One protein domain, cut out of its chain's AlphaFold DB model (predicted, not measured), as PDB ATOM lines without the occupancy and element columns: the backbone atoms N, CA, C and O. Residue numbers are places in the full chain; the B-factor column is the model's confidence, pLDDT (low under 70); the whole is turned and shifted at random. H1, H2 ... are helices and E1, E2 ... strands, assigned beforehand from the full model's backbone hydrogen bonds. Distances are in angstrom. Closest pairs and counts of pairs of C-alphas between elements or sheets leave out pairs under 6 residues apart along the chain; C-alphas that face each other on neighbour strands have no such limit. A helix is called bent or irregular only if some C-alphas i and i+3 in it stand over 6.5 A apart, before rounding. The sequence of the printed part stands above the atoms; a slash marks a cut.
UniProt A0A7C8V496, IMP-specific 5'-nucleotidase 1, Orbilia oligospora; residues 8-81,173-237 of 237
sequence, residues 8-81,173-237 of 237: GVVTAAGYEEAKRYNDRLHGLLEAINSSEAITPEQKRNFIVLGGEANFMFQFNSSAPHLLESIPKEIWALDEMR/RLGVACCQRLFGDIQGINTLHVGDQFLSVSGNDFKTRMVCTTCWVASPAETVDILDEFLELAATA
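AT A GLANCE: This is residues 8 to 81 and 173 to 237 of the 237 residues of the protein "IMP-specific 5'-nucleotidase 1" of Orbilia oligospora (UniProt A0A7C8V496). What is the main picture? A twisted sheet, E1 to E4, has H1 over one face and H5 over the other; beyond its E1 edge lies a small separate sheet of two strands, E5 and E6, with H6 on one side and H7 on the other. What makes it up? The printed part has 139 residues with seven named helices and six named strands, in the order E1 H1 H2 E2 E3 E4 H3 H4 H5 E5 H6 E6 H7. The class is mixed, helices and strands; the large sheet, in the order E1 E2 E3 E4, is mixed, the small one parallel. The whole is compact, with a radius of gyration of the C-alphas of 15.1 A and spans of 38 by 34 by 29 A.

IN THESE COORDINATES: Where are the strands? E1 is residues 8 to 11, from C-alpha 8 at (141.652, 205.483, 151.870); E2, residues 46 to 50, and E3, residues 55 to 59, are 13.5 A long each. E4 is residues 67 to 70, E5 192 to 195 and E6 213 to 216. Where are the helices? H1, residues 18 to 34, is 18.9 A long and irregular, with C-alphas 24 and 27 8.4 A apart and a kink of 93 degrees near residue 25. H2 is residues 40 to 43, H3 72 to 75, H4 78 to 81, H5 173 to 182 at 14.4 A, H6 207 to 210, and H7 220 to 236 at 25.2 A, ending at C-alpha 236 at (153.253, 201.388, 132.498).

HOW THE PARTS SIT: How is the large sheet joined? E1 and E2 are parallel, with N 9 and O 47 2.9 A apart; E2, E3 and E4 form a meander, each strand the antiparallel neighbour of the one before, with N 48 and O 57 at 2.8 A and N 58 and O 68 at 2.9 A. What is on it? In three layers, helices on both faces, H1 runs along the strands at a height of 8.9 A, and H5 slantwise to them on the opposite face at 9.1 A. What lies beyond? H5 touches H3, closest C-alphas Trp 75 and Leu 182 at 5.1 A, and H6, Arg 173 and Thr 208 at 4.3 A. E5 and E6 are parallel, with N 193 and O 213 2.8 A apart, and the closest C-alphas of E5 and H7, Val 194 and Thr 223, are 7.4 A apart. Are the helix backbones complete? Every O i to N i+4 pair is within hydrogen-bond range in H5, 10 of 13 in H1 and 12 of 13 in H7; H2, H3, H4 and H6 are too short for such a pair.

THE WHOLE: Is anything missing? Residues 82 to 172 are not printed, and C-alphas 81 and 173 are 15.7 A apart. What is long or uncertain? The link from E5 to H6 is long, with 11 residues, and residues 197 to 204 and 236 to 237 have pLDDT under 70.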
ATOM      1  N   GLY A   8     141.987 205.171 150.483       97.56
ATOM      2  CA  GLY A   8     141.652 205.483 151.870       97.56
ATOM      3  C   GLY A   8     141.602 206.988 152.094       97.56
ATOM      4  O   GLY A   8     142.515 207.698 151.681       97.56
ATOM      5  N   VAL A   9     140.554 207.470 152.758       97.25
ATOM      6  CA  VAL A   9     140.450 208.859 153.227       97.25
ATOM      7  C   VAL A   9     140.726 208.888 154.725       97.25
ATOM      8  O   VAL A   9     139.953 208.323 155.490       97.25
ATOM      9  N   VAL A  10     141.798 209.559 155.150       94.88
ATOM     10  CA  VAL A  10     142.148 209.729 156.571       94.88
ATOM     11  C   VAL A  10     141.788 211.148 157.015       94.88
ATOM     12  O   VAL A  10     142.170 212.118 156.362       94.88
ATOM     13  N   THR A  11     141.037 211.292 158.108       90.62
ATOM     14  CA  THR A  11     140.546 212.592 158.597       90.62
ATOM     15  C   THR A  11     140.643 212.713 160.117       90.62
ATOM     16  O   THR A  11     140.279 211.792 160.843       90.62
ATOM     17  N   ALA A  12     141.019 213.902 160.594       86.31
ATOM     18  CA  ALA A  12     141.021 214.244 162.017       86.31
ATOM     19  C   ALA A  12     139.602 214.281 162.615       86.31
ATOM     20  O   ALA A  12     139.388 213.950 163.770       86.31
ATOM     21  N   ALA A  13     138.581 214.613 161.816       86.00
ATOM     22  CA  ALA A  13     137.195 214.535 162.280       86.00
ATOM     23  C   ALA A  13     136.842 213.108 162.754       86.00
ATOM     24  O   ALA A  13     136.828 212.173 161.950       86.00
ATOM     25  N   GLY A  14     136.559 212.960 164.052       88.69
ATOM     26  CA  GLY A  14     136.223 211.694 164.702       88.69
ATOM     27  C   GLY A  14     134.756 211.605 165.122       88.69
ATOM     28  O   GLY A  14     134.342 212.202 166.124       88.69
ATOM     29  N   TYR A  15     133.988 210.821 164.368       89.88
ATOM     30  CA  TYR A  15     132.604 210.432 164.648       89.88
ATOM     31  C   TYR A  15     132.478 208.906 164.728       89.88
ATOM     32  O   TYR A  15     133.111 208.189 163.956       89.88
ATOM     33  N   GLU A  16     131.615 208.411 165.608       90.94
ATOM     34  CA  GLU A  16     131.254 206.983 165.653       90.94
ATOM     35  C   GLU A  16     130.219 206.622 164.574       90.94
ATOM     36  O   GLU A  16     130.133 205.481 164.125       90.94
ATOM     37  N   GLU A  17     129.446 207.610 164.114       93.81
ATOM     38  CA  GLU A  17     128.342 207.422 163.178       93.81
ATOM     39  C   GLU A  17     128.768 207.620 161.717       93.81
ATOM     40  O   GLU A  17     129.219 208.700 161.322       93.81
ATOM     41  N   ALA A  18     128.492 206.620 160.874       95.50
ATOM     42  CA  ALA A  18     128.724 206.661 159.426       95.50
ATOM     43  C   ALA A  18     128.064 207.873 158.738       95.50
ATOM     44  O   ALA A  18     128.639 208.464 157.820       95.50
ATOM     45  N   LYS A  19     126.879 208.289 159.215       96.81
ATOM     46  CA  LYS A  19     126.124 209.421 158.659       96.81
ATOM     47  C   LYS A  19     126.968 210.696 158.576       96.81
ATOM     48  O   LYS A  19     126.929 211.381 157.560       96.81
ATOM     49  N   ARG A  20     127.745 211.011 159.616       94.94
ATOM     50  CA  ARG A  20     128.537 212.251 159.675       94.94
ATOM     51  C   ARG A  20     129.653 212.275 158.630       94.94
ATOM     52  O   ARG A  20     129.944 213.333 158.081       94.94
ATOM     53  N   TYR A  21     130.250 211.124 158.323       96.38
ATOM     54  CA  TYR A  21     131.222 211.014 157.232       96.38
ATOM     55  C   TYR A  21     130.547 211.092 155.867       96.38
ATOM     56  O   TYR A  21     131.074 211.762 154.981       96.38
ATOM     57  N   ASN A  22     129.368 210.481 155.704       97.00
ATOM     58  CA  ASN A  22     128.591 210.622 154.474       97.00
ATOM     59  C   ASN A  22     128.207 212.080 154.217       97.00
ATOM     60  O   ASN A  22     128.466 212.557 153.124       97.00
ATOM     61  N   ASP A  23     127.720 212.819 155.218       96.00
ATOM     62  CA  ASP A  23     127.373 214.242 155.068       96.00
ATOM     63  C   ASP A  23     128.567 215.067 154.517       96.00
ATOM     64  O   ASP A  23     128.370 216.016 153.758       96.00
ATOM     65  N   ARG A  24     129.815 214.689 154.850       94.56
ATOM     66  CA  ARG A  24     131.047 215.342 154.355       94.56
ATOM     67  C   ARG A  24     131.515 214.844 152.985       94.56
ATOM     68  O   ARG A  24     132.124 215.609 152.244       94.56
ATOM     69  N   LEU A  25     131.281 213.572 152.669       96.94
ATOM     70  CA  LEU A  25     131.787 212.892 151.467       96.94
ATOM     71  C   LEU A  25     130.674 212.523 150.476       96.94
ATOM     72  O   LEU A  25     130.908 211.735 149.563       96.94
ATOM     73  N   HIS A  26     129.476 213.087 150.644       96.56
ATOM     74  CA  HIS A  26     128.252 212.656 149.973       96.56
ATOM     75  C   HIS A  26     128.428 212.549 148.456       96.56
ATOM     76  O   HIS A  26     128.194 211.491 147.881       96.56
ATOM     77  N   GLY A  27     128.946 213.607 147.820       97.31
ATOM     78  CA  GLY A  27     129.164 213.624 146.372       97.31
ATOM     79  C   GLY A  27     130.126 212.536 145.882       97.31
ATOM     80  O   GLY A  27     129.878 211.928 144.845       97.31
ATOM     81  N   LEU A  28     131.188 212.240 146.640       97.06
ATOM     82  CA  LEU A  28     132.141 211.181 146.295       97.06
ATOM     83  C   LEU A  28     131.515 209.790 146.459       97.06
ATOM     84  O   LEU A  28     131.666 208.941 145.582       97.06
ATOM     85  N   LEU A  29     130.800 209.558 147.561       98.06
ATOM     86  CA  LEU A  29     130.147 208.276 147.831       98.06
ATOM     87  C   LEU A  29     129.056 207.976 146.797       98.06
ATOM     88  O   LEU A  29     129.006 206.861 146.283       98.06
ATOM     89  N   GLU A  30     128.237 208.964 146.433       97.75
ATOM     90  CA  GLU A  30     127.227 208.816 145.380       97.75
ATOM     91  C   GLU A  30     127.857 208.585 144.001       97.75
ATOM     92  O   GLU A  30     127.373 207.749 143.233       97.75
ATOM     93  N   ALA A  31     128.973 209.251 143.685       97.31
ATOM     94  CA  ALA A  31     129.708 209.009 142.442       97.31
ATOM     95  C   ALA A  31     130.246 207.568 142.365       97.31
ATOM     96  O   ALA A  31     130.114 206.907 141.335       97.31
ATOM     97  N   ILE A  32     130.793 207.035 143.465       97.31
ATOM     98  CA  ILE A  32     131.212 205.625 143.546       97.31
ATOM     99  C   ILE A  32     129.996 204.700 143.405       97.31
ATOM    100  O   ILE A  32     130.043 203.714 142.664       97.31
ATOM    101  N   ASN A  33     128.893 205.010 144.090       97.25
ATOM    102  CA  ASN A  33     127.698 204.175 144.105       97.25
ATOM    103  C   ASN A  33     127.038 204.068 142.725       97.25
ATOM    104  O   ASN A  33     126.732 202.961 142.282       97.25
ATOM    105  N   SER A  34     126.890 205.195 142.029       96.75
ATOM    106  CA  SER A  34     126.261 205.291 140.705       96.75
ATOM    107  C   SER A  34     127.175 204.893 139.542       96.75
ATOM    108  O   SER A  34     126.683 204.632 138.448       96.75
ATOM    109  N   SER A  35     128.492 204.807 139.752       96.50
ATOM    110  CA  SER A  35     129.430 204.455 138.685       96.50
ATOM    111  C   SER A  35     129.217 203.027 138.170       96.50
ATOM    112  O   SER A  35     129.295 202.055 138.930       96.50
ATOM    113  N   GLU A  36     129.050 202.910 136.850       95.44
ATOM    114  CA  GLU A  36     129.022 201.648 136.092       95.44
ATOM    115  C   GLU A  36     130.428 201.183 135.668       95.44
ATOM    116  O   GLU A  36     130.633 200.021 135.329       95.44
ATOM    117  N   ALA A  37     131.430 202.070 135.733       94.62
ATOM    118  CA  ALA A  37     132.811 201.790 135.327       94.62
ATOM    119  C   ALA A  37     133.643 201.027 136.381       94.62
ATOM    120  O   ALA A  37     134.818 200.737 136.148       94.62
ATOM    121  N   ILE A  38     133.072 200.744 137.557       95.75
ATOM    122  CA  ILE A  38     133.733 200.029 138.660       95.75
ATOM    123  C   ILE A  38     132.835 198.898 139.157       95.75
ATOM    124  O   ILE A  38     131.638 199.101 139.375       95.75
ATOM    125  N   THR A  39     133.405 197.706 139.347       96.44
ATOM    126  CA  THR A  39     132.635 196.534 139.798       96.44
ATOM    127  C   THR A  39     132.215 196.670 141.267       96.44
ATOM    128  O   THR A  39     132.840 197.432 142.014       96.44
ATOM    129  N   PRO A  40     131.197 195.920 141.731       95.19
ATOM    130  CA  PRO A  40     130.825 195.889 143.147       95.19
ATOM    131  C   PRO A  40     132.008 195.588 144.082       95.19
ATOM    132  O   PRO A  40     132.152 196.225 145.124       95.19
ATOM    133  N   GLU A  41     132.903 194.680 143.693       94.94
ATOM    134  CA  GLU A  41     134.112 194.345 144.451       94.94
ATOM    135  C   GLU A  41     135.085 195.526 144.497       94.94
ATOM    136  O   GLU A  41     135.622 195.848 145.555       94.94
ATOM    137  N   GLN A  42     135.278 196.220 143.373       96.69
ATOM    138  CA  GLN A  42     136.142 197.398 143.314       96.69
ATOM    139  C   GLN A  42     135.589 198.570 144.127       96.69
ATOM    140  O   GLN A  42     136.377 199.345 144.667       96.69
ATOM    141  N   LYS A  43     134.265 198.708 144.264       97.31
ATOM    142  CA  LYS A  43     133.658 199.733 145.131       97.31
ATOM    143  C   LYS A  43     134.086 199.557 146.593       97.31
ATOM    144  O   LYS A  43     134.369 200.546 147.262       97.31
ATOM    145  N   ARG A  44     134.257 198.312 147.061       96.06
ATOM    146  CA  ARG A  44     134.742 198.007 148.424       96.06
ATOM    147  C   ARG A  44     136.205 198.391 148.673       96.06
ATOM    148  O   ARG A  44     136.651 198.367 149.818       96.06
ATOM    149  N   ASN A  45     136.950 198.788 147.640       97.00
ATOM    150  CA  ASN A  45     138.311 199.303 147.788       97.00
ATOM    151  C   ASN A  45     138.366 200.745 148.325       97.00
ATOM    152  O   ASN A  45     139.464 201.288 148.450       97.00
ATOM    153  N   PHE A  46     137.220 201.368 148.612       98.50
ATOM    154  CA  PHE A  46     137.141 202.672 149.261       98.50
ATOM    155  C   PHE A  46     136.889 202.529 150.766       98.50
ATOM    156  O   PHE A  46     135.922 201.882 151.179       98.50
ATOM    157  N   ILE A  47     137.738 203.166 151.572       98.50
ATOM    158  CA  ILE A  47     137.597 203.238 153.031       98.50
ATOM    159  C   ILE A  47     137.730 204.676 153.535       98.50
ATOM    160  O   ILE A  47     138.392 205.514 152.921       98.50
ATOM    161  N   VAL A  48     137.124 204.943 154.686       98.31
ATOM    162  CA  VAL A  48     137.243 206.201 155.428       98.31
ATOM    163  C   VAL A  48     137.716 205.875 156.835       98.31
ATOM    164  O   VAL A  48     137.101 205.063 157.520       98.31
ATOM    165  N   LEU A  49     138.786 206.527 157.270       97.19
ATOM    166  CA  LEU A  49     139.326 206.419 158.614       97.19
ATOM    167  C   LEU A  49     139.238 207.777 159.310       97.19
ATOM    168  O   LEU A  49     139.898 208.739 158.915       97.19
ATOM    169  N   GLY A  50     138.385 207.854 160.324       94.12
ATOM    170  CA  GLY A  50     138.137 209.068 161.088       94.12
ATOM    171  C   GLY A  50     138.773 209.082 162.471       94.12
ATOM    172  O   GLY A  50     139.144 208.041 163.024       94.12
ATOM    173  N   GLY A  51     138.865 210.289 163.032       90.88
ATOM    174  CA  GLY A  51     139.540 210.559 164.302       90.88
ATOM    175  C   GLY A  51     141.013 210.172 164.246       90.88
ATOM    176  O   GLY A  51     141.476 209.478 165.145       90.88
ATOM    177  N   GLU A  52     141.693 210.493 163.143       91.06
ATOM    178  CA  GLU A  52     143.067 210.092 162.798       91.06
ATOM    179  C   GLU A  52     143.255 208.582 162.567       91.06
ATOM    180  O   GLU A  52     143.666 208.158 161.488       91.06
ATOM    181  N   ALA A  53     142.941 207.758 163.566       93.69
ATOM    182  CA  ALA A  53     143.090 206.304 163.547       93.69
ATOM    183  C   ALA A  53     142.092 205.612 164.498       93.69
ATOM    184  O   ALA A  53     142.437 204.644 165.180       93.69
ATOM    185  N   ASN A  54     140.862 206.127 164.605       94.31
ATOM    186  CA  ASN A  54     139.910 205.676 165.624       94.31
ATOM    187  C   ASN A  54     138.675 204.960 165.069       94.31
ATOM    188  O   ASN A  54     138.253 203.974 165.676       94.31
ATOM    189  N   PHE A  55     138.142 205.384 163.920       96.12
ATOM    190  CA  PHE A  55     136.900 204.839 163.363       96.12
ATOM    191  C   PHE A  55     137.058 204.483 161.885       96.12
ATOM    192  O   PHE A  55     137.210 205.372 161.051       96.12
ATOM    193  N   MET A  56     137.025 203.190 161.560       97.88
ATOM    194  CA  MET A  56     137.190 202.692 160.194       97.88
ATOM    195  C   MET A  56     135.837 202.357 159.574       97.88
ATOM    196  O   MET A  56     135.053 201.611 160.156       97.88
ATOM    197  N   PHE A  57     135.609 202.845 158.362       98.38
ATOM    198  CA  PHE A  57     134.433 202.545 157.558       98.38
ATOM    199  C   PHE A  57     134.851 202.090 156.169       98.38
ATOM    200  O   PHE A  57     135.813 202.601 155.601       98.38
ATOM    201  N   GLN A  58     134.091 201.170 155.592       98.25
ATOM    202  CA  GLN A  58     134.248 200.750 154.206       98.25
ATOM    203  C   GLN A  58     132.989 201.061 153.415       98.25
ATOM    204  O   GLN A  58     131.875 200.999 153.935       98.25
ATOM    205  N   PHE A  59     133.175 201.381 152.139       98.44
ATOM    206  CA  PHE A  59     132.067 201.566 151.223       98.44
ATOM    207  C   PHE A  59     131.215 200.294 151.102       98.44
ATOM    208  O   PHE A  59     131.728 199.207 150.814       98.44
ATOM    209  N   ASN A  60     129.903 200.454 151.257       97.62
ATOM    210  CA  ASN A  60     128.919 199.399 151.057       97.62
ATOM    211  C   ASN A  60     127.631 200.001 150.478       97.62
ATOM    212  O   ASN A  60     126.913 200.717 151.172       97.62
ATOM    213  N   SER A  61     127.314 199.672 149.221       96.31
ATOM    214  CA  SER A  61     126.126 200.174 148.508       96.31
ATOM    215  C   SER A  61     124.793 199.827 149.181       96.31
ATOM    216  O   SER A  61     123.800 200.504 148.935       96.31
ATOM    217  N   SER A  62     124.756 198.780 150.008       95.69
ATOM    218  CA  SER A  62     123.548 198.338 150.713       95.69
ATOM    219  C   SER A  62     123.438 198.915 152.126       95.69
ATOM    220  O   SER A  62     122.388 198.786 152.757       95.69
ATOM    221  N   ALA A  63     124.508 199.519 152.650       96.06
ATOM    222  CA  ALA A  63     124.510 200.092 153.986       96.06
ATOM    223  C   ALA A  63     123.808 201.462 153.998       96.06
ATOM    224  O   ALA A  63     123.944 202.243 153.047       96.06
ATOM    225  N   PRO A  64     123.114 201.815 155.096       93.94
ATOM    226  CA  PRO A  64     122.700 203.190 155.325       93.94
ATOM    227  C   PRO A  64     123.908 204.125 155.194       93.94
ATOM    228  O   PRO A  64     124.966 203.864 155.760       93.94
ATOM    229  N   HIS A  65     123.752 205.216 154.444       97.31
ATOM    230  CA  HIS A  65     124.818 206.203 154.220       97.31
ATOM    231  C   HIS A  65     126.053 205.674 153.463       97.31
ATOM    232  O   HIS A  65     127.109 206.307 153.511       97.31
ATOM    233  N   LEU A  66     125.926 204.557 152.736       98.12
ATOM    234  CA  LEU A  66     126.962 203.987 151.859       98.12
ATOM    235  C   LEU A  66     128.264 203.577 152.570       98.12
ATOM    236  O   LEU A  66     129.273 203.317 151.914       98.12
ATOM    237  N   LEU A  67     128.255 203.524 153.903       98.19
ATOM    238  CA  LEU A  67     129.421 203.256 154.737       98.19
ATOM    239  C   LEU A  67     129.050 202.269 155.845       98.19
ATOM    240  O   LEU A  67     128.102 202.482 156.597       98.19
ATOM    241  N   GLU A  68     129.840 201.210 155.970       97.69
ATOM    242  CA  GLU A  68     129.719 200.195 157.013       97.69
ATOM    243  C   GLU A  68     130.939 200.258 157.937       97.69
ATOM    244  O   GLU A  68     132.073 200.338 157.464       97.69
ATOM    245  N   SER A  69     130.709 200.249 159.253       97.62
ATOM    246  CA  SER A  69     131.784 200.283 160.252       97.62
ATOM    247  C   SER A  69     132.548 198.958 160.281       97.62
ATOM    248  O   SER A  69     131.942 197.887 160.265       97.62
ATOM    249  N   ILE A  70     133.877 199.029 160.359       97.81
ATOM    250  CA  ILE A  70     134.751 197.863 160.499       97.81
ATOM    251  C   ILE A  70     135.252 197.777 161.951       97.81
ATOM    252  O   ILE A  70     135.936 198.702 162.409       97.81
ATOM    253  N   PRO A  71     134.995 196.654 162.657       96.31
ATOM    254  CA  PRO A  71     135.496 196.413 164.009       96.31
ATOM    255  C   PRO A  71     137.001 196.663 164.153       96.31
ATOM    256  O   PRO A  71     137.798 196.259 163.299       96.31
ATOM    257  N   LYS A  72     137.394 197.327 165.248       94.50
ATOM    258  CA  LYS A  72     138.769 197.792 165.492       94.50
ATOM    259  C   LYS A  72     139.782 196.650 165.498       94.50
ATOM    260  O   LYS A  72     140.913 196.811 165.051       94.50
ATOM    261  N   GLU A  73     139.359 195.471 165.927       95.25
ATOM    262  CA  GLU A  73     140.164 194.257 166.032       95.25
ATOM    263  C   GLU A  73     140.711 193.806 164.672       95.25
ATOM    264  O   GLU A  73     141.771 193.186 164.622       95.25
ATOM    265  N   ILE A  74     140.033 194.152 163.573       96.50
ATOM    266  CA  ILE A  74     140.405 193.743 162.212       96.50
ATOM    267  C   ILE A  74     141.603 194.545 161.686       96.50
ATOM    268  O   ILE A  74     142.445 193.997 160.978       96.50
ATOM    269  N   TRP A  75     141.699 195.833 162.024       96.69
ATOM    270  CA  TRP A  75     142.642 196.763 161.386       96.69
ATOM    271  C   TRP A  75     143.624 197.431 162.348       96.69
ATOM    272  O   TRP A  75     144.635 197.966 161.893       96.69
ATOM    273  N   ALA A  76     143.361 197.408 163.658       96.38
ATOM    274  CA  ALA A  76     144.247 198.025 164.637       96.38
ATOM    275  C   ALA A  76     145.645 197.397 164.605       96.38
ATOM    276  O   ALA A  76     145.809 196.174 164.550       96.38
ATOM    277  N   LEU A  77     146.650 198.263 164.683       97.25
ATOM    278  CA  LEU A  77     148.052 197.873 164.751       97.25
ATOM    279  C   LEU A  77     148.390 197.321 166.138       97.25
ATOM    280  O   LEU A  77     147.737 197.650 167.130       97.25
ATOM    281  N   ASP A  78     149.455 196.531 166.225       96.06
ATOM    282  CA  ASP A  78     149.871 195.929 167.496       96.06
ATOM    283  C   ASP A  78     150.285 196.992 168.521       96.06
ATOM    284  O   ASP A  78     149.947 196.871 169.697       96.06
ATOM    285  N   GLU A  79     150.904 198.092 168.070       95.06
ATOM    286  CA  GLU A  79     151.201 199.245 168.931       95.06
ATOM    287  C   GLU A  79     149.929 199.859 169.536       95.06
ATOM    288  O   GLU A  79     149.926 200.225 170.706       95.06
ATOM    289  N   MET A  80     148.827 199.903 168.779       95.44
ATOM    290  CA  MET A  80     147.559 200.468 169.245       95.44
ATOM    291  C   MET A  80     146.857 199.556 170.247       95.44
ATOM    292  O   MET A  80     146.219 200.025 171.186       95.44
ATOM    293  N   ARG A  81     146.965 198.240 170.038       94.56
ATOM    294  CA  ARG A  81     146.411 197.222 170.941       94.56
ATOM    295  C   ARG A  81     147.163 197.159 172.271       94.56
ATOM    296  O   ARG A  81     146.596 196.709 173.258       94.56
ATOM    297  N   ARG A 173     149.861 209.104 160.680       94.69
ATOM    298  CA  ARG A 173     150.799 208.000 160.410       94.69
ATOM    299  C   ARG A 173     150.150 206.670 160.772       94.69
ATOM    300  O   ARG A 173     150.138 205.761 159.942       94.69
ATOM    301  N   LEU A 174     149.598 206.568 161.981       96.31
ATOM    302  CA  LEU A 174     148.814 205.403 162.387       96.31
ATOM    303  C   LEU A 174     147.638 205.179 161.449       96.31
ATOM    304  O   LEU A 174     147.385 204.041 161.065       96.31
ATOM    305  N   GLY A 175     146.963 206.257 161.048       96.44
ATOM    306  CA  GLY A 175     145.834 206.184 160.135       96.44
ATOM    307  C   GLY A 175     146.183 205.498 158.810       96.44
ATOM    308  O   GLY A 175     145.565 204.506 158.422       96.44
ATOM    309  N   VAL A 176     147.242 205.965 158.149       97.00
ATOM    310  CA  VAL A 176     147.742 205.370 156.901       97.00
ATOM    311  C   VAL A 176     148.176 203.915 157.109       97.00
ATOM    312  O   VAL A 176     147.816 203.052 156.308       97.00
ATOM    313  N   ALA A 177     148.884 203.613 158.199       97.69
ATOM    314  CA  ALA A 177     149.315 202.249 158.503       97.69
ATOM    315  C   ALA A 177     148.134 201.293 158.780       97.69
ATOM    316  O   ALA A 177     148.162 200.131 158.369       97.69
ATOM    317  N   CYS A 178     147.053 201.774 159.399       98.06
ATOM    318  CA  CYS A 178     145.813 201.014 159.571       98.06
ATOM    319  C   CYS A 178     145.144 200.700 158.226       98.06
ATOM    320  O   CYS A 178     144.693 199.574 158.006       98.06
ATOM    321  N   CYS A 179     145.110 201.669 157.304       98.06
ATOM    322  CA  CYS A 179     144.622 201.455 155.941       98.06
ATOM    323  C   CYS A 179     145.460 200.392 155.211       98.06
ATOM    324  O   CYS A 179     144.903 199.471 154.615       98.06
ATOM    325  N   GLN A 180     146.790 200.477 155.300       97.94
ATOM    326  CA  GLN A 180     147.719 199.496 154.728       97.94
ATOM    327  C   GLN A 180     147.458 198.077 155.252       97.94
ATOM    328  O   GLN A 180     147.334 197.150 154.450       97.94
ATOM    329  N   ARG A 181     147.311 197.921 156.576       97.44
ATOM    330  CA  ARG A 181     146.963 196.655 157.245       97.44
ATOM    331  C   ARG A 181     145.643 196.092 156.725       97.44
ATOM    332  O   ARG A 181     145.608 194.954 156.262       97.44
ATOM    333  N   LEU A 182     144.575 196.892 156.758       97.69
ATOM    334  CA  LEU A 182     143.237 196.468 156.330       97.69
ATOM    335  C   LEU A 182     143.218 195.997 154.870       97.69
ATOM    336  O   LEU A 182     142.503 195.063 154.513       97.69
ATOM    337  N   PHE A 183     144.025 196.629 154.024       96.62
ATOM    338  CA  PHE A 183     144.124 196.299 152.613       96.62
ATOM    339  C   PHE A 183     145.000 195.079 152.283       96.62
ATOM    340  O   PHE A 183     145.207 194.795 151.099       96.62
ATOM    341  N   GLY A 184     145.442 194.330 153.296       95.69
ATOM    342  CA  GLY A 184     146.272 193.137 153.139       95.69
ATOM    343  C   GLY A 184     147.761 193.441 153.260       95.69
ATOM    344  O   GLY A 184     148.541 192.979 152.434       95.69
ATOM    345  N   ASP A 185     148.130 194.244 154.261       95.69
ATOM    346  CA  ASP A 185     149.519 194.598 154.580       95.69
ATOM    347  C   ASP A 185     150.285 195.233 153.405       95.69
ATOM    348  O   ASP A 185     151.418 194.865 153.083       95.69
ATOM    349  N   ILE A 186     149.663 196.222 152.753       96.38
ATOM    350  CA  ILE A 186     150.302 196.969 151.662       96.38
ATOM    351  C   ILE A 186     151.531 197.709 152.192       96.38
ATOM    352  O   ILE A 186     151.448 198.516 153.113       96.38
ATOM    353  N   GLN A 187     152.684 197.471 151.569       96.38
ATOM    354  CA  GLN A 187     153.926 198.136 151.947       96.38
ATOM    355  C   GLN A 187     153.892 199.639 151.637       96.38
ATOM    356  O   GLN A 187     153.314 200.073 150.637       96.38
ATOM    357  N   GLY A 188     154.610 200.427 152.440       95.31
ATOM    358  CA  GLY A 188     154.736 201.876 152.255       95.31
ATOM    359  C   GLY A 188     155.233 202.300 150.873       95.31
ATOM    360  O   GLY A 188     154.751 203.294 150.342       95.31
ATOM    361  N   ILE A 189     156.116 201.510 150.250       94.38
ATOM    362  CA  ILE A 189     156.609 201.756 148.883       94.38
ATOM    363  C   ILE A 189     155.506 201.657 147.815       94.38
ATOM    364  O   ILE A 189     155.603 202.290 146.771       94.38
ATOM    365  N   ASN A 190     154.432 200.919 148.106       94.31
ATOM    366  CA  ASN A 190     153.258 200.758 147.245       94.31
ATOM    367  C   ASN A 190     152.089 201.651 147.698       94.31
ATOM    368  O   ASN A 190     150.939 201.398 147.345       94.31
ATOM    369  N   THR A 191     152.366 202.660 148.529       95.94
ATOM    370  CA  THR A 191     151.368 203.578 149.082       95.94
ATOM    371  C   THR A 191     151.761 205.018 148.772       95.94
ATOM    372  O   THR A 191     152.876 205.439 149.080       95.94
ATOM    373  N   LEU A 192     150.821 205.782 148.213       95.44
ATOM    374  CA  LEU A 192     150.943 207.222 148.007       95.44
ATOM    375  C   LEU A 192     149.925 207.950 148.890       95.44
ATOM    376  O   LEU A 192     148.721 207.765 148.728       95.44
ATOM    377  N   HIS A 193     150.408 208.784 149.808       95.25
ATOM    378  CA  HIS A 193     149.592 209.752 150.541       95.25
ATOM    379  C   HIS A 193     149.574 211.082 149.794       95.25
ATOM    380  O   HIS A 193     150.624 211.576 149.386       95.25
ATOM    381  N   VAL A 194     148.393 211.680 149.656       94.44
ATOM    382  CA  VAL A 194     148.215 213.028 149.103       94.44
ATOM    383  C   VAL A 194     147.578 213.884 150.188       94.44
ATOM    384  O   VAL A 194     146.486 213.573 150.662       94.44
ATOM    385  N   GLY A 195     148.268 214.942 150.602       90.06
ATOM    386  CA  GLY A 195     147.798 215.838 151.655       90.06
ATOM    387  C   GLY A 195     148.414 217.222 151.532       90.06
ATOM    388  O   GLY A 195     149.375 217.423 150.789       90.06
ATOM    389  N   ASP A 196     147.864 218.183 152.262       82.62
ATOM    390  CA  ASP A 196     148.391 219.538 152.303       82.62
ATOM    391  C   ASP A 196     149.252 219.746 153.558       82.62
ATOM    392  O   ASP A 196     149.032 219.144 154.606       82.62
ATOM    393  N   GLN A 197     150.269 220.600 153.458       68.56
ATOM    394  CA  GLN A 197     151.067 221.009 154.622       68.56
ATOM    395  C   GLN A 197     150.964 222.490 154.941       68.56
ATOM    396  O   GLN A 197     151.548 222.962 155.911       68.56
ATOM    397  N   PHE A 198     150.211 223.231 154.137       64.44
ATOM    398  CA  PHE A 198     150.130 224.676 154.273       64.44
ATOM    399  C   PHE A 198     149.073 225.107 155.297       64.44
ATOM    400  O   PHE A 198     149.138 226.237 155.777       64.44
ATOM    401  N   LEU A 199     148.119 224.234 155.659       57.22
ATOM    402  CA  LEU A 199     147.013 224.589 156.555       57.22
ATOM    403  C   LEU A 199     147.158 224.105 158.003       57.22
ATOM    404  O   LEU A 199     146.354 224.522 158.834       57.22
ATOM    405  N   SER A 200     148.161 223.288 158.349       55.56
ATOM    406  CA  SER A 200     148.344 222.823 159.734       55.56
ATOM    407  C   SER A 200     149.633 223.354 160.359       55.56
ATOM    408  O   SER A 200     150.728 222.893 160.050       55.56
ATOM    409  N   VAL A 201     149.501 224.281 161.314       50.66
ATOM    410  CA  VAL A 201     150.598 224.666 162.229       50.66
ATOM    411  C   VAL A 201     151.109 223.438 163.006       50.66
ATOM    412  O   VAL A 201     152.285 223.374 163.352       50.66
ATOM    413  N   SER A 202     150.262 222.416 163.196       55.38
ATOM    414  CA  SER A 202     150.609 221.146 163.845       55.38
ATOM    415  C   SER A 202     151.210 220.074 162.919       55.38
ATOM    416  O   SER A 202     151.601 219.012 163.403       55.38
ATOM    417  N   GLY A 203     151.321 220.311 161.603       61.41
ATOM    418  CA  GLY A 203     151.978 219.382 160.674       61.41
ATOM    419  C   GLY A 203     151.337 217.989 160.626       61.41
ATOM    420  O   GLY A 203     152.044 216.983 160.580       61.41
ATOM    421  N   ASN A 204     150.007 217.906 160.643       69.12
ATOM    422  CA  ASN A 204     149.293 216.633 160.787       69.12
ATOM    423  C   ASN A 204     149.646 215.620 159.668       69.12
ATOM    424  O   ASN A 204     149.895 214.440 159.918       69.12
ATOM    425  N   ASP A 205     149.796 216.094 158.427       77.25
ATOM    426  CA  ASP A 205     150.219 215.282 157.273       77.25
ATOM    427  C   ASP A 205     151.740 215.082 157.172       77.25
ATOM    428  O   ASP A 205     152.221 214.407 156.267       77.25
ATOM    429  N   PHE A 206     152.546 215.653 158.070       81.31
ATOM    430  CA  PHE A 206     153.996 215.445 158.061       81.31
ATOM    431  C   PHE A 206     154.376 214.030 158.486       81.31
ATOM    432  O   PHE A 206     155.262 213.417 157.887       81.31
ATOM    433  N   LYS A 207     153.680 213.483 159.487       87.62
ATOM    434  CA  LYS A 207     154.006 212.171 160.055       87.62
ATOM    435  C   LYS A 207     153.752 211.007 159.087       87.62
ATOM    436  O   LYS A 207     154.358 209.950 159.252       87.62
ATOM    437  N   THR A 208     152.914 211.174 158.060       91.44
ATOM    438  CA  THR A 208     152.592 210.106 157.087       91.44
ATOM    439  C   THR A 208     153.800 209.673 156.251       91.44
ATOM    440  O   THR A 208     153.899 208.510 155.861       91.44
ATOM    441  N   ARG A 209     154.790 210.558 156.086       91.38
ATOM    442  CA  ARG A 209     156.080 210.278 155.427       91.38
ATOM    443  C   ARG A 209     156.882 209.160 156.080       91.38
ATOM    444  O   ARG A 209     157.743 208.563 155.446       91.38
ATOM    445  N   MET A 210     156.605 208.879 157.351       92.06
ATOM    446  CA  MET A 210     157.252 207.795 158.085       92.06
ATOM    447  C   MET A 210     156.763 206.409 157.640       92.06
ATOM    448  O   MET A 210     157.400 205.416 157.980       92.06
ATOM    449  N   VAL A 211     155.633 206.322 156.923       95.25
ATOM    450  CA  VAL A 211     154.980 205.050 156.559       95.25
ATOM    451  C   VAL A 211     154.652 204.909 155.070       95.25
ATOM    452  O   VAL A 211     154.278 203.818 154.637       95.25
ATOM    453  N   CYS A 212     154.783 205.967 154.267       95.44
ATOM    454  CA  CYS A 212     154.505 205.924 152.830       95.44
ATOM    455  C   CYS A 212     155.154 207.084 152.063       95.44
ATOM    456  O   CYS A 212     155.601 208.072 152.655       95.44
ATOM    457  N   THR A 213     155.154 206.988 150.731       94.25
ATOM    458  CA  THR A 213     155.462 208.125 149.855       94.25
ATOM    459  C   THR A 213     154.391 209.198 150.031       94.25
ATOM    460  O   THR A 213     153.207 208.884 150.091       94.25
ATOM    461  N   THR A 214     154.782 210.469 150.127       92.50
ATOM    462  CA  THR A 214     153.840 211.576 150.351       92.50
ATOM    463  C   THR A 214     154.024 212.673 149.316       92.50
ATOM    464  O   THR A 214     155.105 213.255 149.226       92.50
ATOM    465  N   CYS A 215     152.945 212.996 148.608       92.81
ATOM    466  CA  CYS A 215     152.836 214.171 147.756       92.81
ATOM    467  C   CYS A 215     152.143 215.311 148.500       92.81
ATOM    468  O   CYS A 215     151.159 215.104 149.215       92.81
ATOM    469  N   TRP A 216     152.669 216.517 148.314       90.50
ATOM    470  CA  TRP A 216     152.102 217.733 148.876       90.50
ATOM    471  C   TRP A 216     151.341 218.503 147.819       90.50
ATOM    472  O   TRP A 216     151.877 218.753 146.744       90.50
ATOM    473  N   VAL A 217     150.125 218.901 148.169       91.31
ATOM    474  CA  VAL A 217     149.253 219.707 147.317       91.31
ATOM    475  C   VAL A 217     148.826 220.971 148.053       91.31
ATOM    476  O   VAL A 217     148.632 220.961 149.269       91.31
ATOM    477  N   ALA A 218     148.675 222.063 147.317       90.31
ATOM    478  CA  ALA A 218     148.166 223.341 147.808       90.31
ATOM    479  C   ALA A 218     146.771 223.672 147.254       90.31
ATOM    480  O   ALA A 218     146.138 224.631 147.702       90.31
ATOM    481  N   SER A 219     146.278 222.906 146.276       90.69
ATOM    482  CA  SER A 219     144.981 223.151 145.651       90.69
ATOM    483  C   SER A 219     144.322 221.870 145.125       90.69
ATOM    484  O   SER A 219     145.007 220.885 144.857       90.69
ATOM    485  N   PRO A 220     142.992 221.875 144.913       93.25
ATOM    486  CA  PRO A 220     142.312 220.760 144.259       93.25
ATOM    487  C   PRO A 220     142.826 220.464 142.844       93.25
ATOM    488  O   PRO A 220     142.795 219.309 142.437       93.25
ATOM    489  N   ALA A 221     143.292 221.480 142.107       95.69
ATOM    490  CA  ALA A 221     143.843 221.298 140.764       95.69
ATOM    491  C   ALA A 221     145.133 220.465 140.803       95.69
ATOM    492  O   ALA A 221     145.235 219.481 140.085       95.69
ATOM    493  N   GLU A 222     146.045 220.770 141.731       95.12
ATOM    494  CA  GLU A 222     147.267 219.974 141.925       95.12
ATOM    495  C   GLU A 222     146.958 218.527 142.335       95.12
ATOM    496  O   GLU A 222     147.639 217.601 141.904       95.12
ATOM    497  N   THR A 223     145.911 218.306 143.139       94.62
ATOM    498  CA  THR A 223     145.453 216.944 143.451       94.62
ATOM    499  C   THR A 223     145.032 216.193 142.192       94.62
ATOM    500  O   THR A 223     145.354 215.015 142.067       94.62
ATOM    501  N   VAL A 224     144.318 216.844 141.266       95.88
ATOM    502  CA  VAL A 224     143.930 216.228 139.987       95.88
ATOM    503  C   VAL A 224     145.172 215.896 139.161       95.88
ATOM    504  O   VAL A 224     145.321 214.742 138.771       95.88
ATOM    505  N   ASP A 225     146.093 216.848 138.999       95.62
ATOM    506  CA  ASP A 225     147.317 216.659 138.207       95.62
ATOM    507  C   ASP A 225     148.156 215.469 138.716       95.62
ATOM    508  O   ASP A 225     148.590 214.621 137.936       95.62
ATOM    509  N   ILE A 226     148.327 215.343 140.038       94.56
ATOM    510  CA  ILE A 226     149.074 214.232 140.652       94.56
ATOM    511  C   ILE A 226     148.357 212.892 140.467       94.56
ATOM    512  O   ILE A 226     149.007 211.860 140.288       94.56
ATOM    513  N   LEU A 227     147.024 212.874 140.545       93.25
ATOM    514  CA  LEU A 227     146.256 211.651 140.319       93.25
ATOM    515  C   LEU A 227     146.340 211.203 138.856       93.25
ATOM    516  O   LEU A 227     146.443 209.999 138.613       93.25
ATOM    517  N   ASP A 228     146.337 212.141 137.910       94.06
ATOM    518  CA  ASP A 228     146.521 211.848 136.490       94.06
ATOM    519  C   ASP A 228     147.925 211.277 136.228       94.06
ATOM    520  O   ASP A 228     148.038 210.185 135.665       94.06
ATOM    521  N   GLU A 229     148.984 211.910 136.749       93.00
ATOM    522  CA  GLU A 229     150.364 211.401 136.646       93.00
ATOM    523  C   GLU A 229     150.512 210.008 137.283       93.00
ATOM    524  O   GLU A 229     151.090 209.088 136.694       93.00
ATOM    525  N   PHE A 230     149.935 209.802 138.472       91.19
ATOM    526  CA  PHE A 230     149.933 208.499 139.135       91.19
ATOM    527  C   PHE A 230     149.265 207.418 138.274       91.19
ATOM    528  O   PHE A 230     149.755 206.289 138.193       91.19
ATOM    529  N   LEU A 231     148.148 207.744 137.615       90.50
ATOM    530  CA  LEU A 231     147.455 206.816 136.727       90.50
ATOM    531  C   LEU A 231     148.248 206.538 135.445       90.50
ATOM    532  O   LEU A 231     148.193 205.409 134.951       90.50
ATOM    533  N   GLU A 232     148.981 207.502 134.900       90.88
ATOM    534  CA  GLU A 232     149.876 207.264 133.763       90.88
ATOM    535  C   GLU A 232     151.003 206.298 134.140       90.88
ATOM    536  O   GLU A 232     151.182 205.272 133.481       90.88
ATOM    537  N   LEU A 233     151.685 206.545 135.262       86.31
ATOM    538  CA  LEU A 233     152.749 205.672 135.765       86.31
ATOM    539  C   LEU A 233     152.234 204.255 136.044       86.31
ATOM    540  O   LEU A 233     152.828 203.273 135.597       86.31
ATOM    541  N   ALA A 234     151.080 204.137 136.704       81.06
ATOM    542  CA  ALA A 234     150.465 202.851 137.015       81.06
ATOM    543  C   ALA A 234     149.961 202.079 135.780       81.06
ATOM    544  O   ALA A 234     149.645 200.900 135.904       81.06
ATOM    545  N   ALA A 235     149.833 202.709 134.606       76.25
ATOM    546  CA  ALA A 235     149.535 202.004 133.352       76.25
ATOM    547  C   ALA A 235     150.781 201.388 132.695       76.25
ATOM    548  O   ALA A 235     150.640 200.544 131.811       76.25
ATOM    549  N   THR A 236     151.977 201.828 133.089       65.31
ATOM    550  CA  THR A 236     153.253 201.388 132.498       65.31
ATOM    551  C   THR A 236     153.972 200.299 133.297       65.31
ATOM    552  O   THR A 236     154.937 199.726 132.790       65.31
ATOM    553  N   ALA A 237     153.505 200.016 134.516       56.53
ATOM    554  CA  ALA A 237     154.013 198.983 135.422       56.53
ATOM    555  C   ALA A 237     153.218 197.675 135.295       56.53
ATOM    556  O   ALA A 237     153.853 196.601 135.401       56.53
TER     557      ALA A 237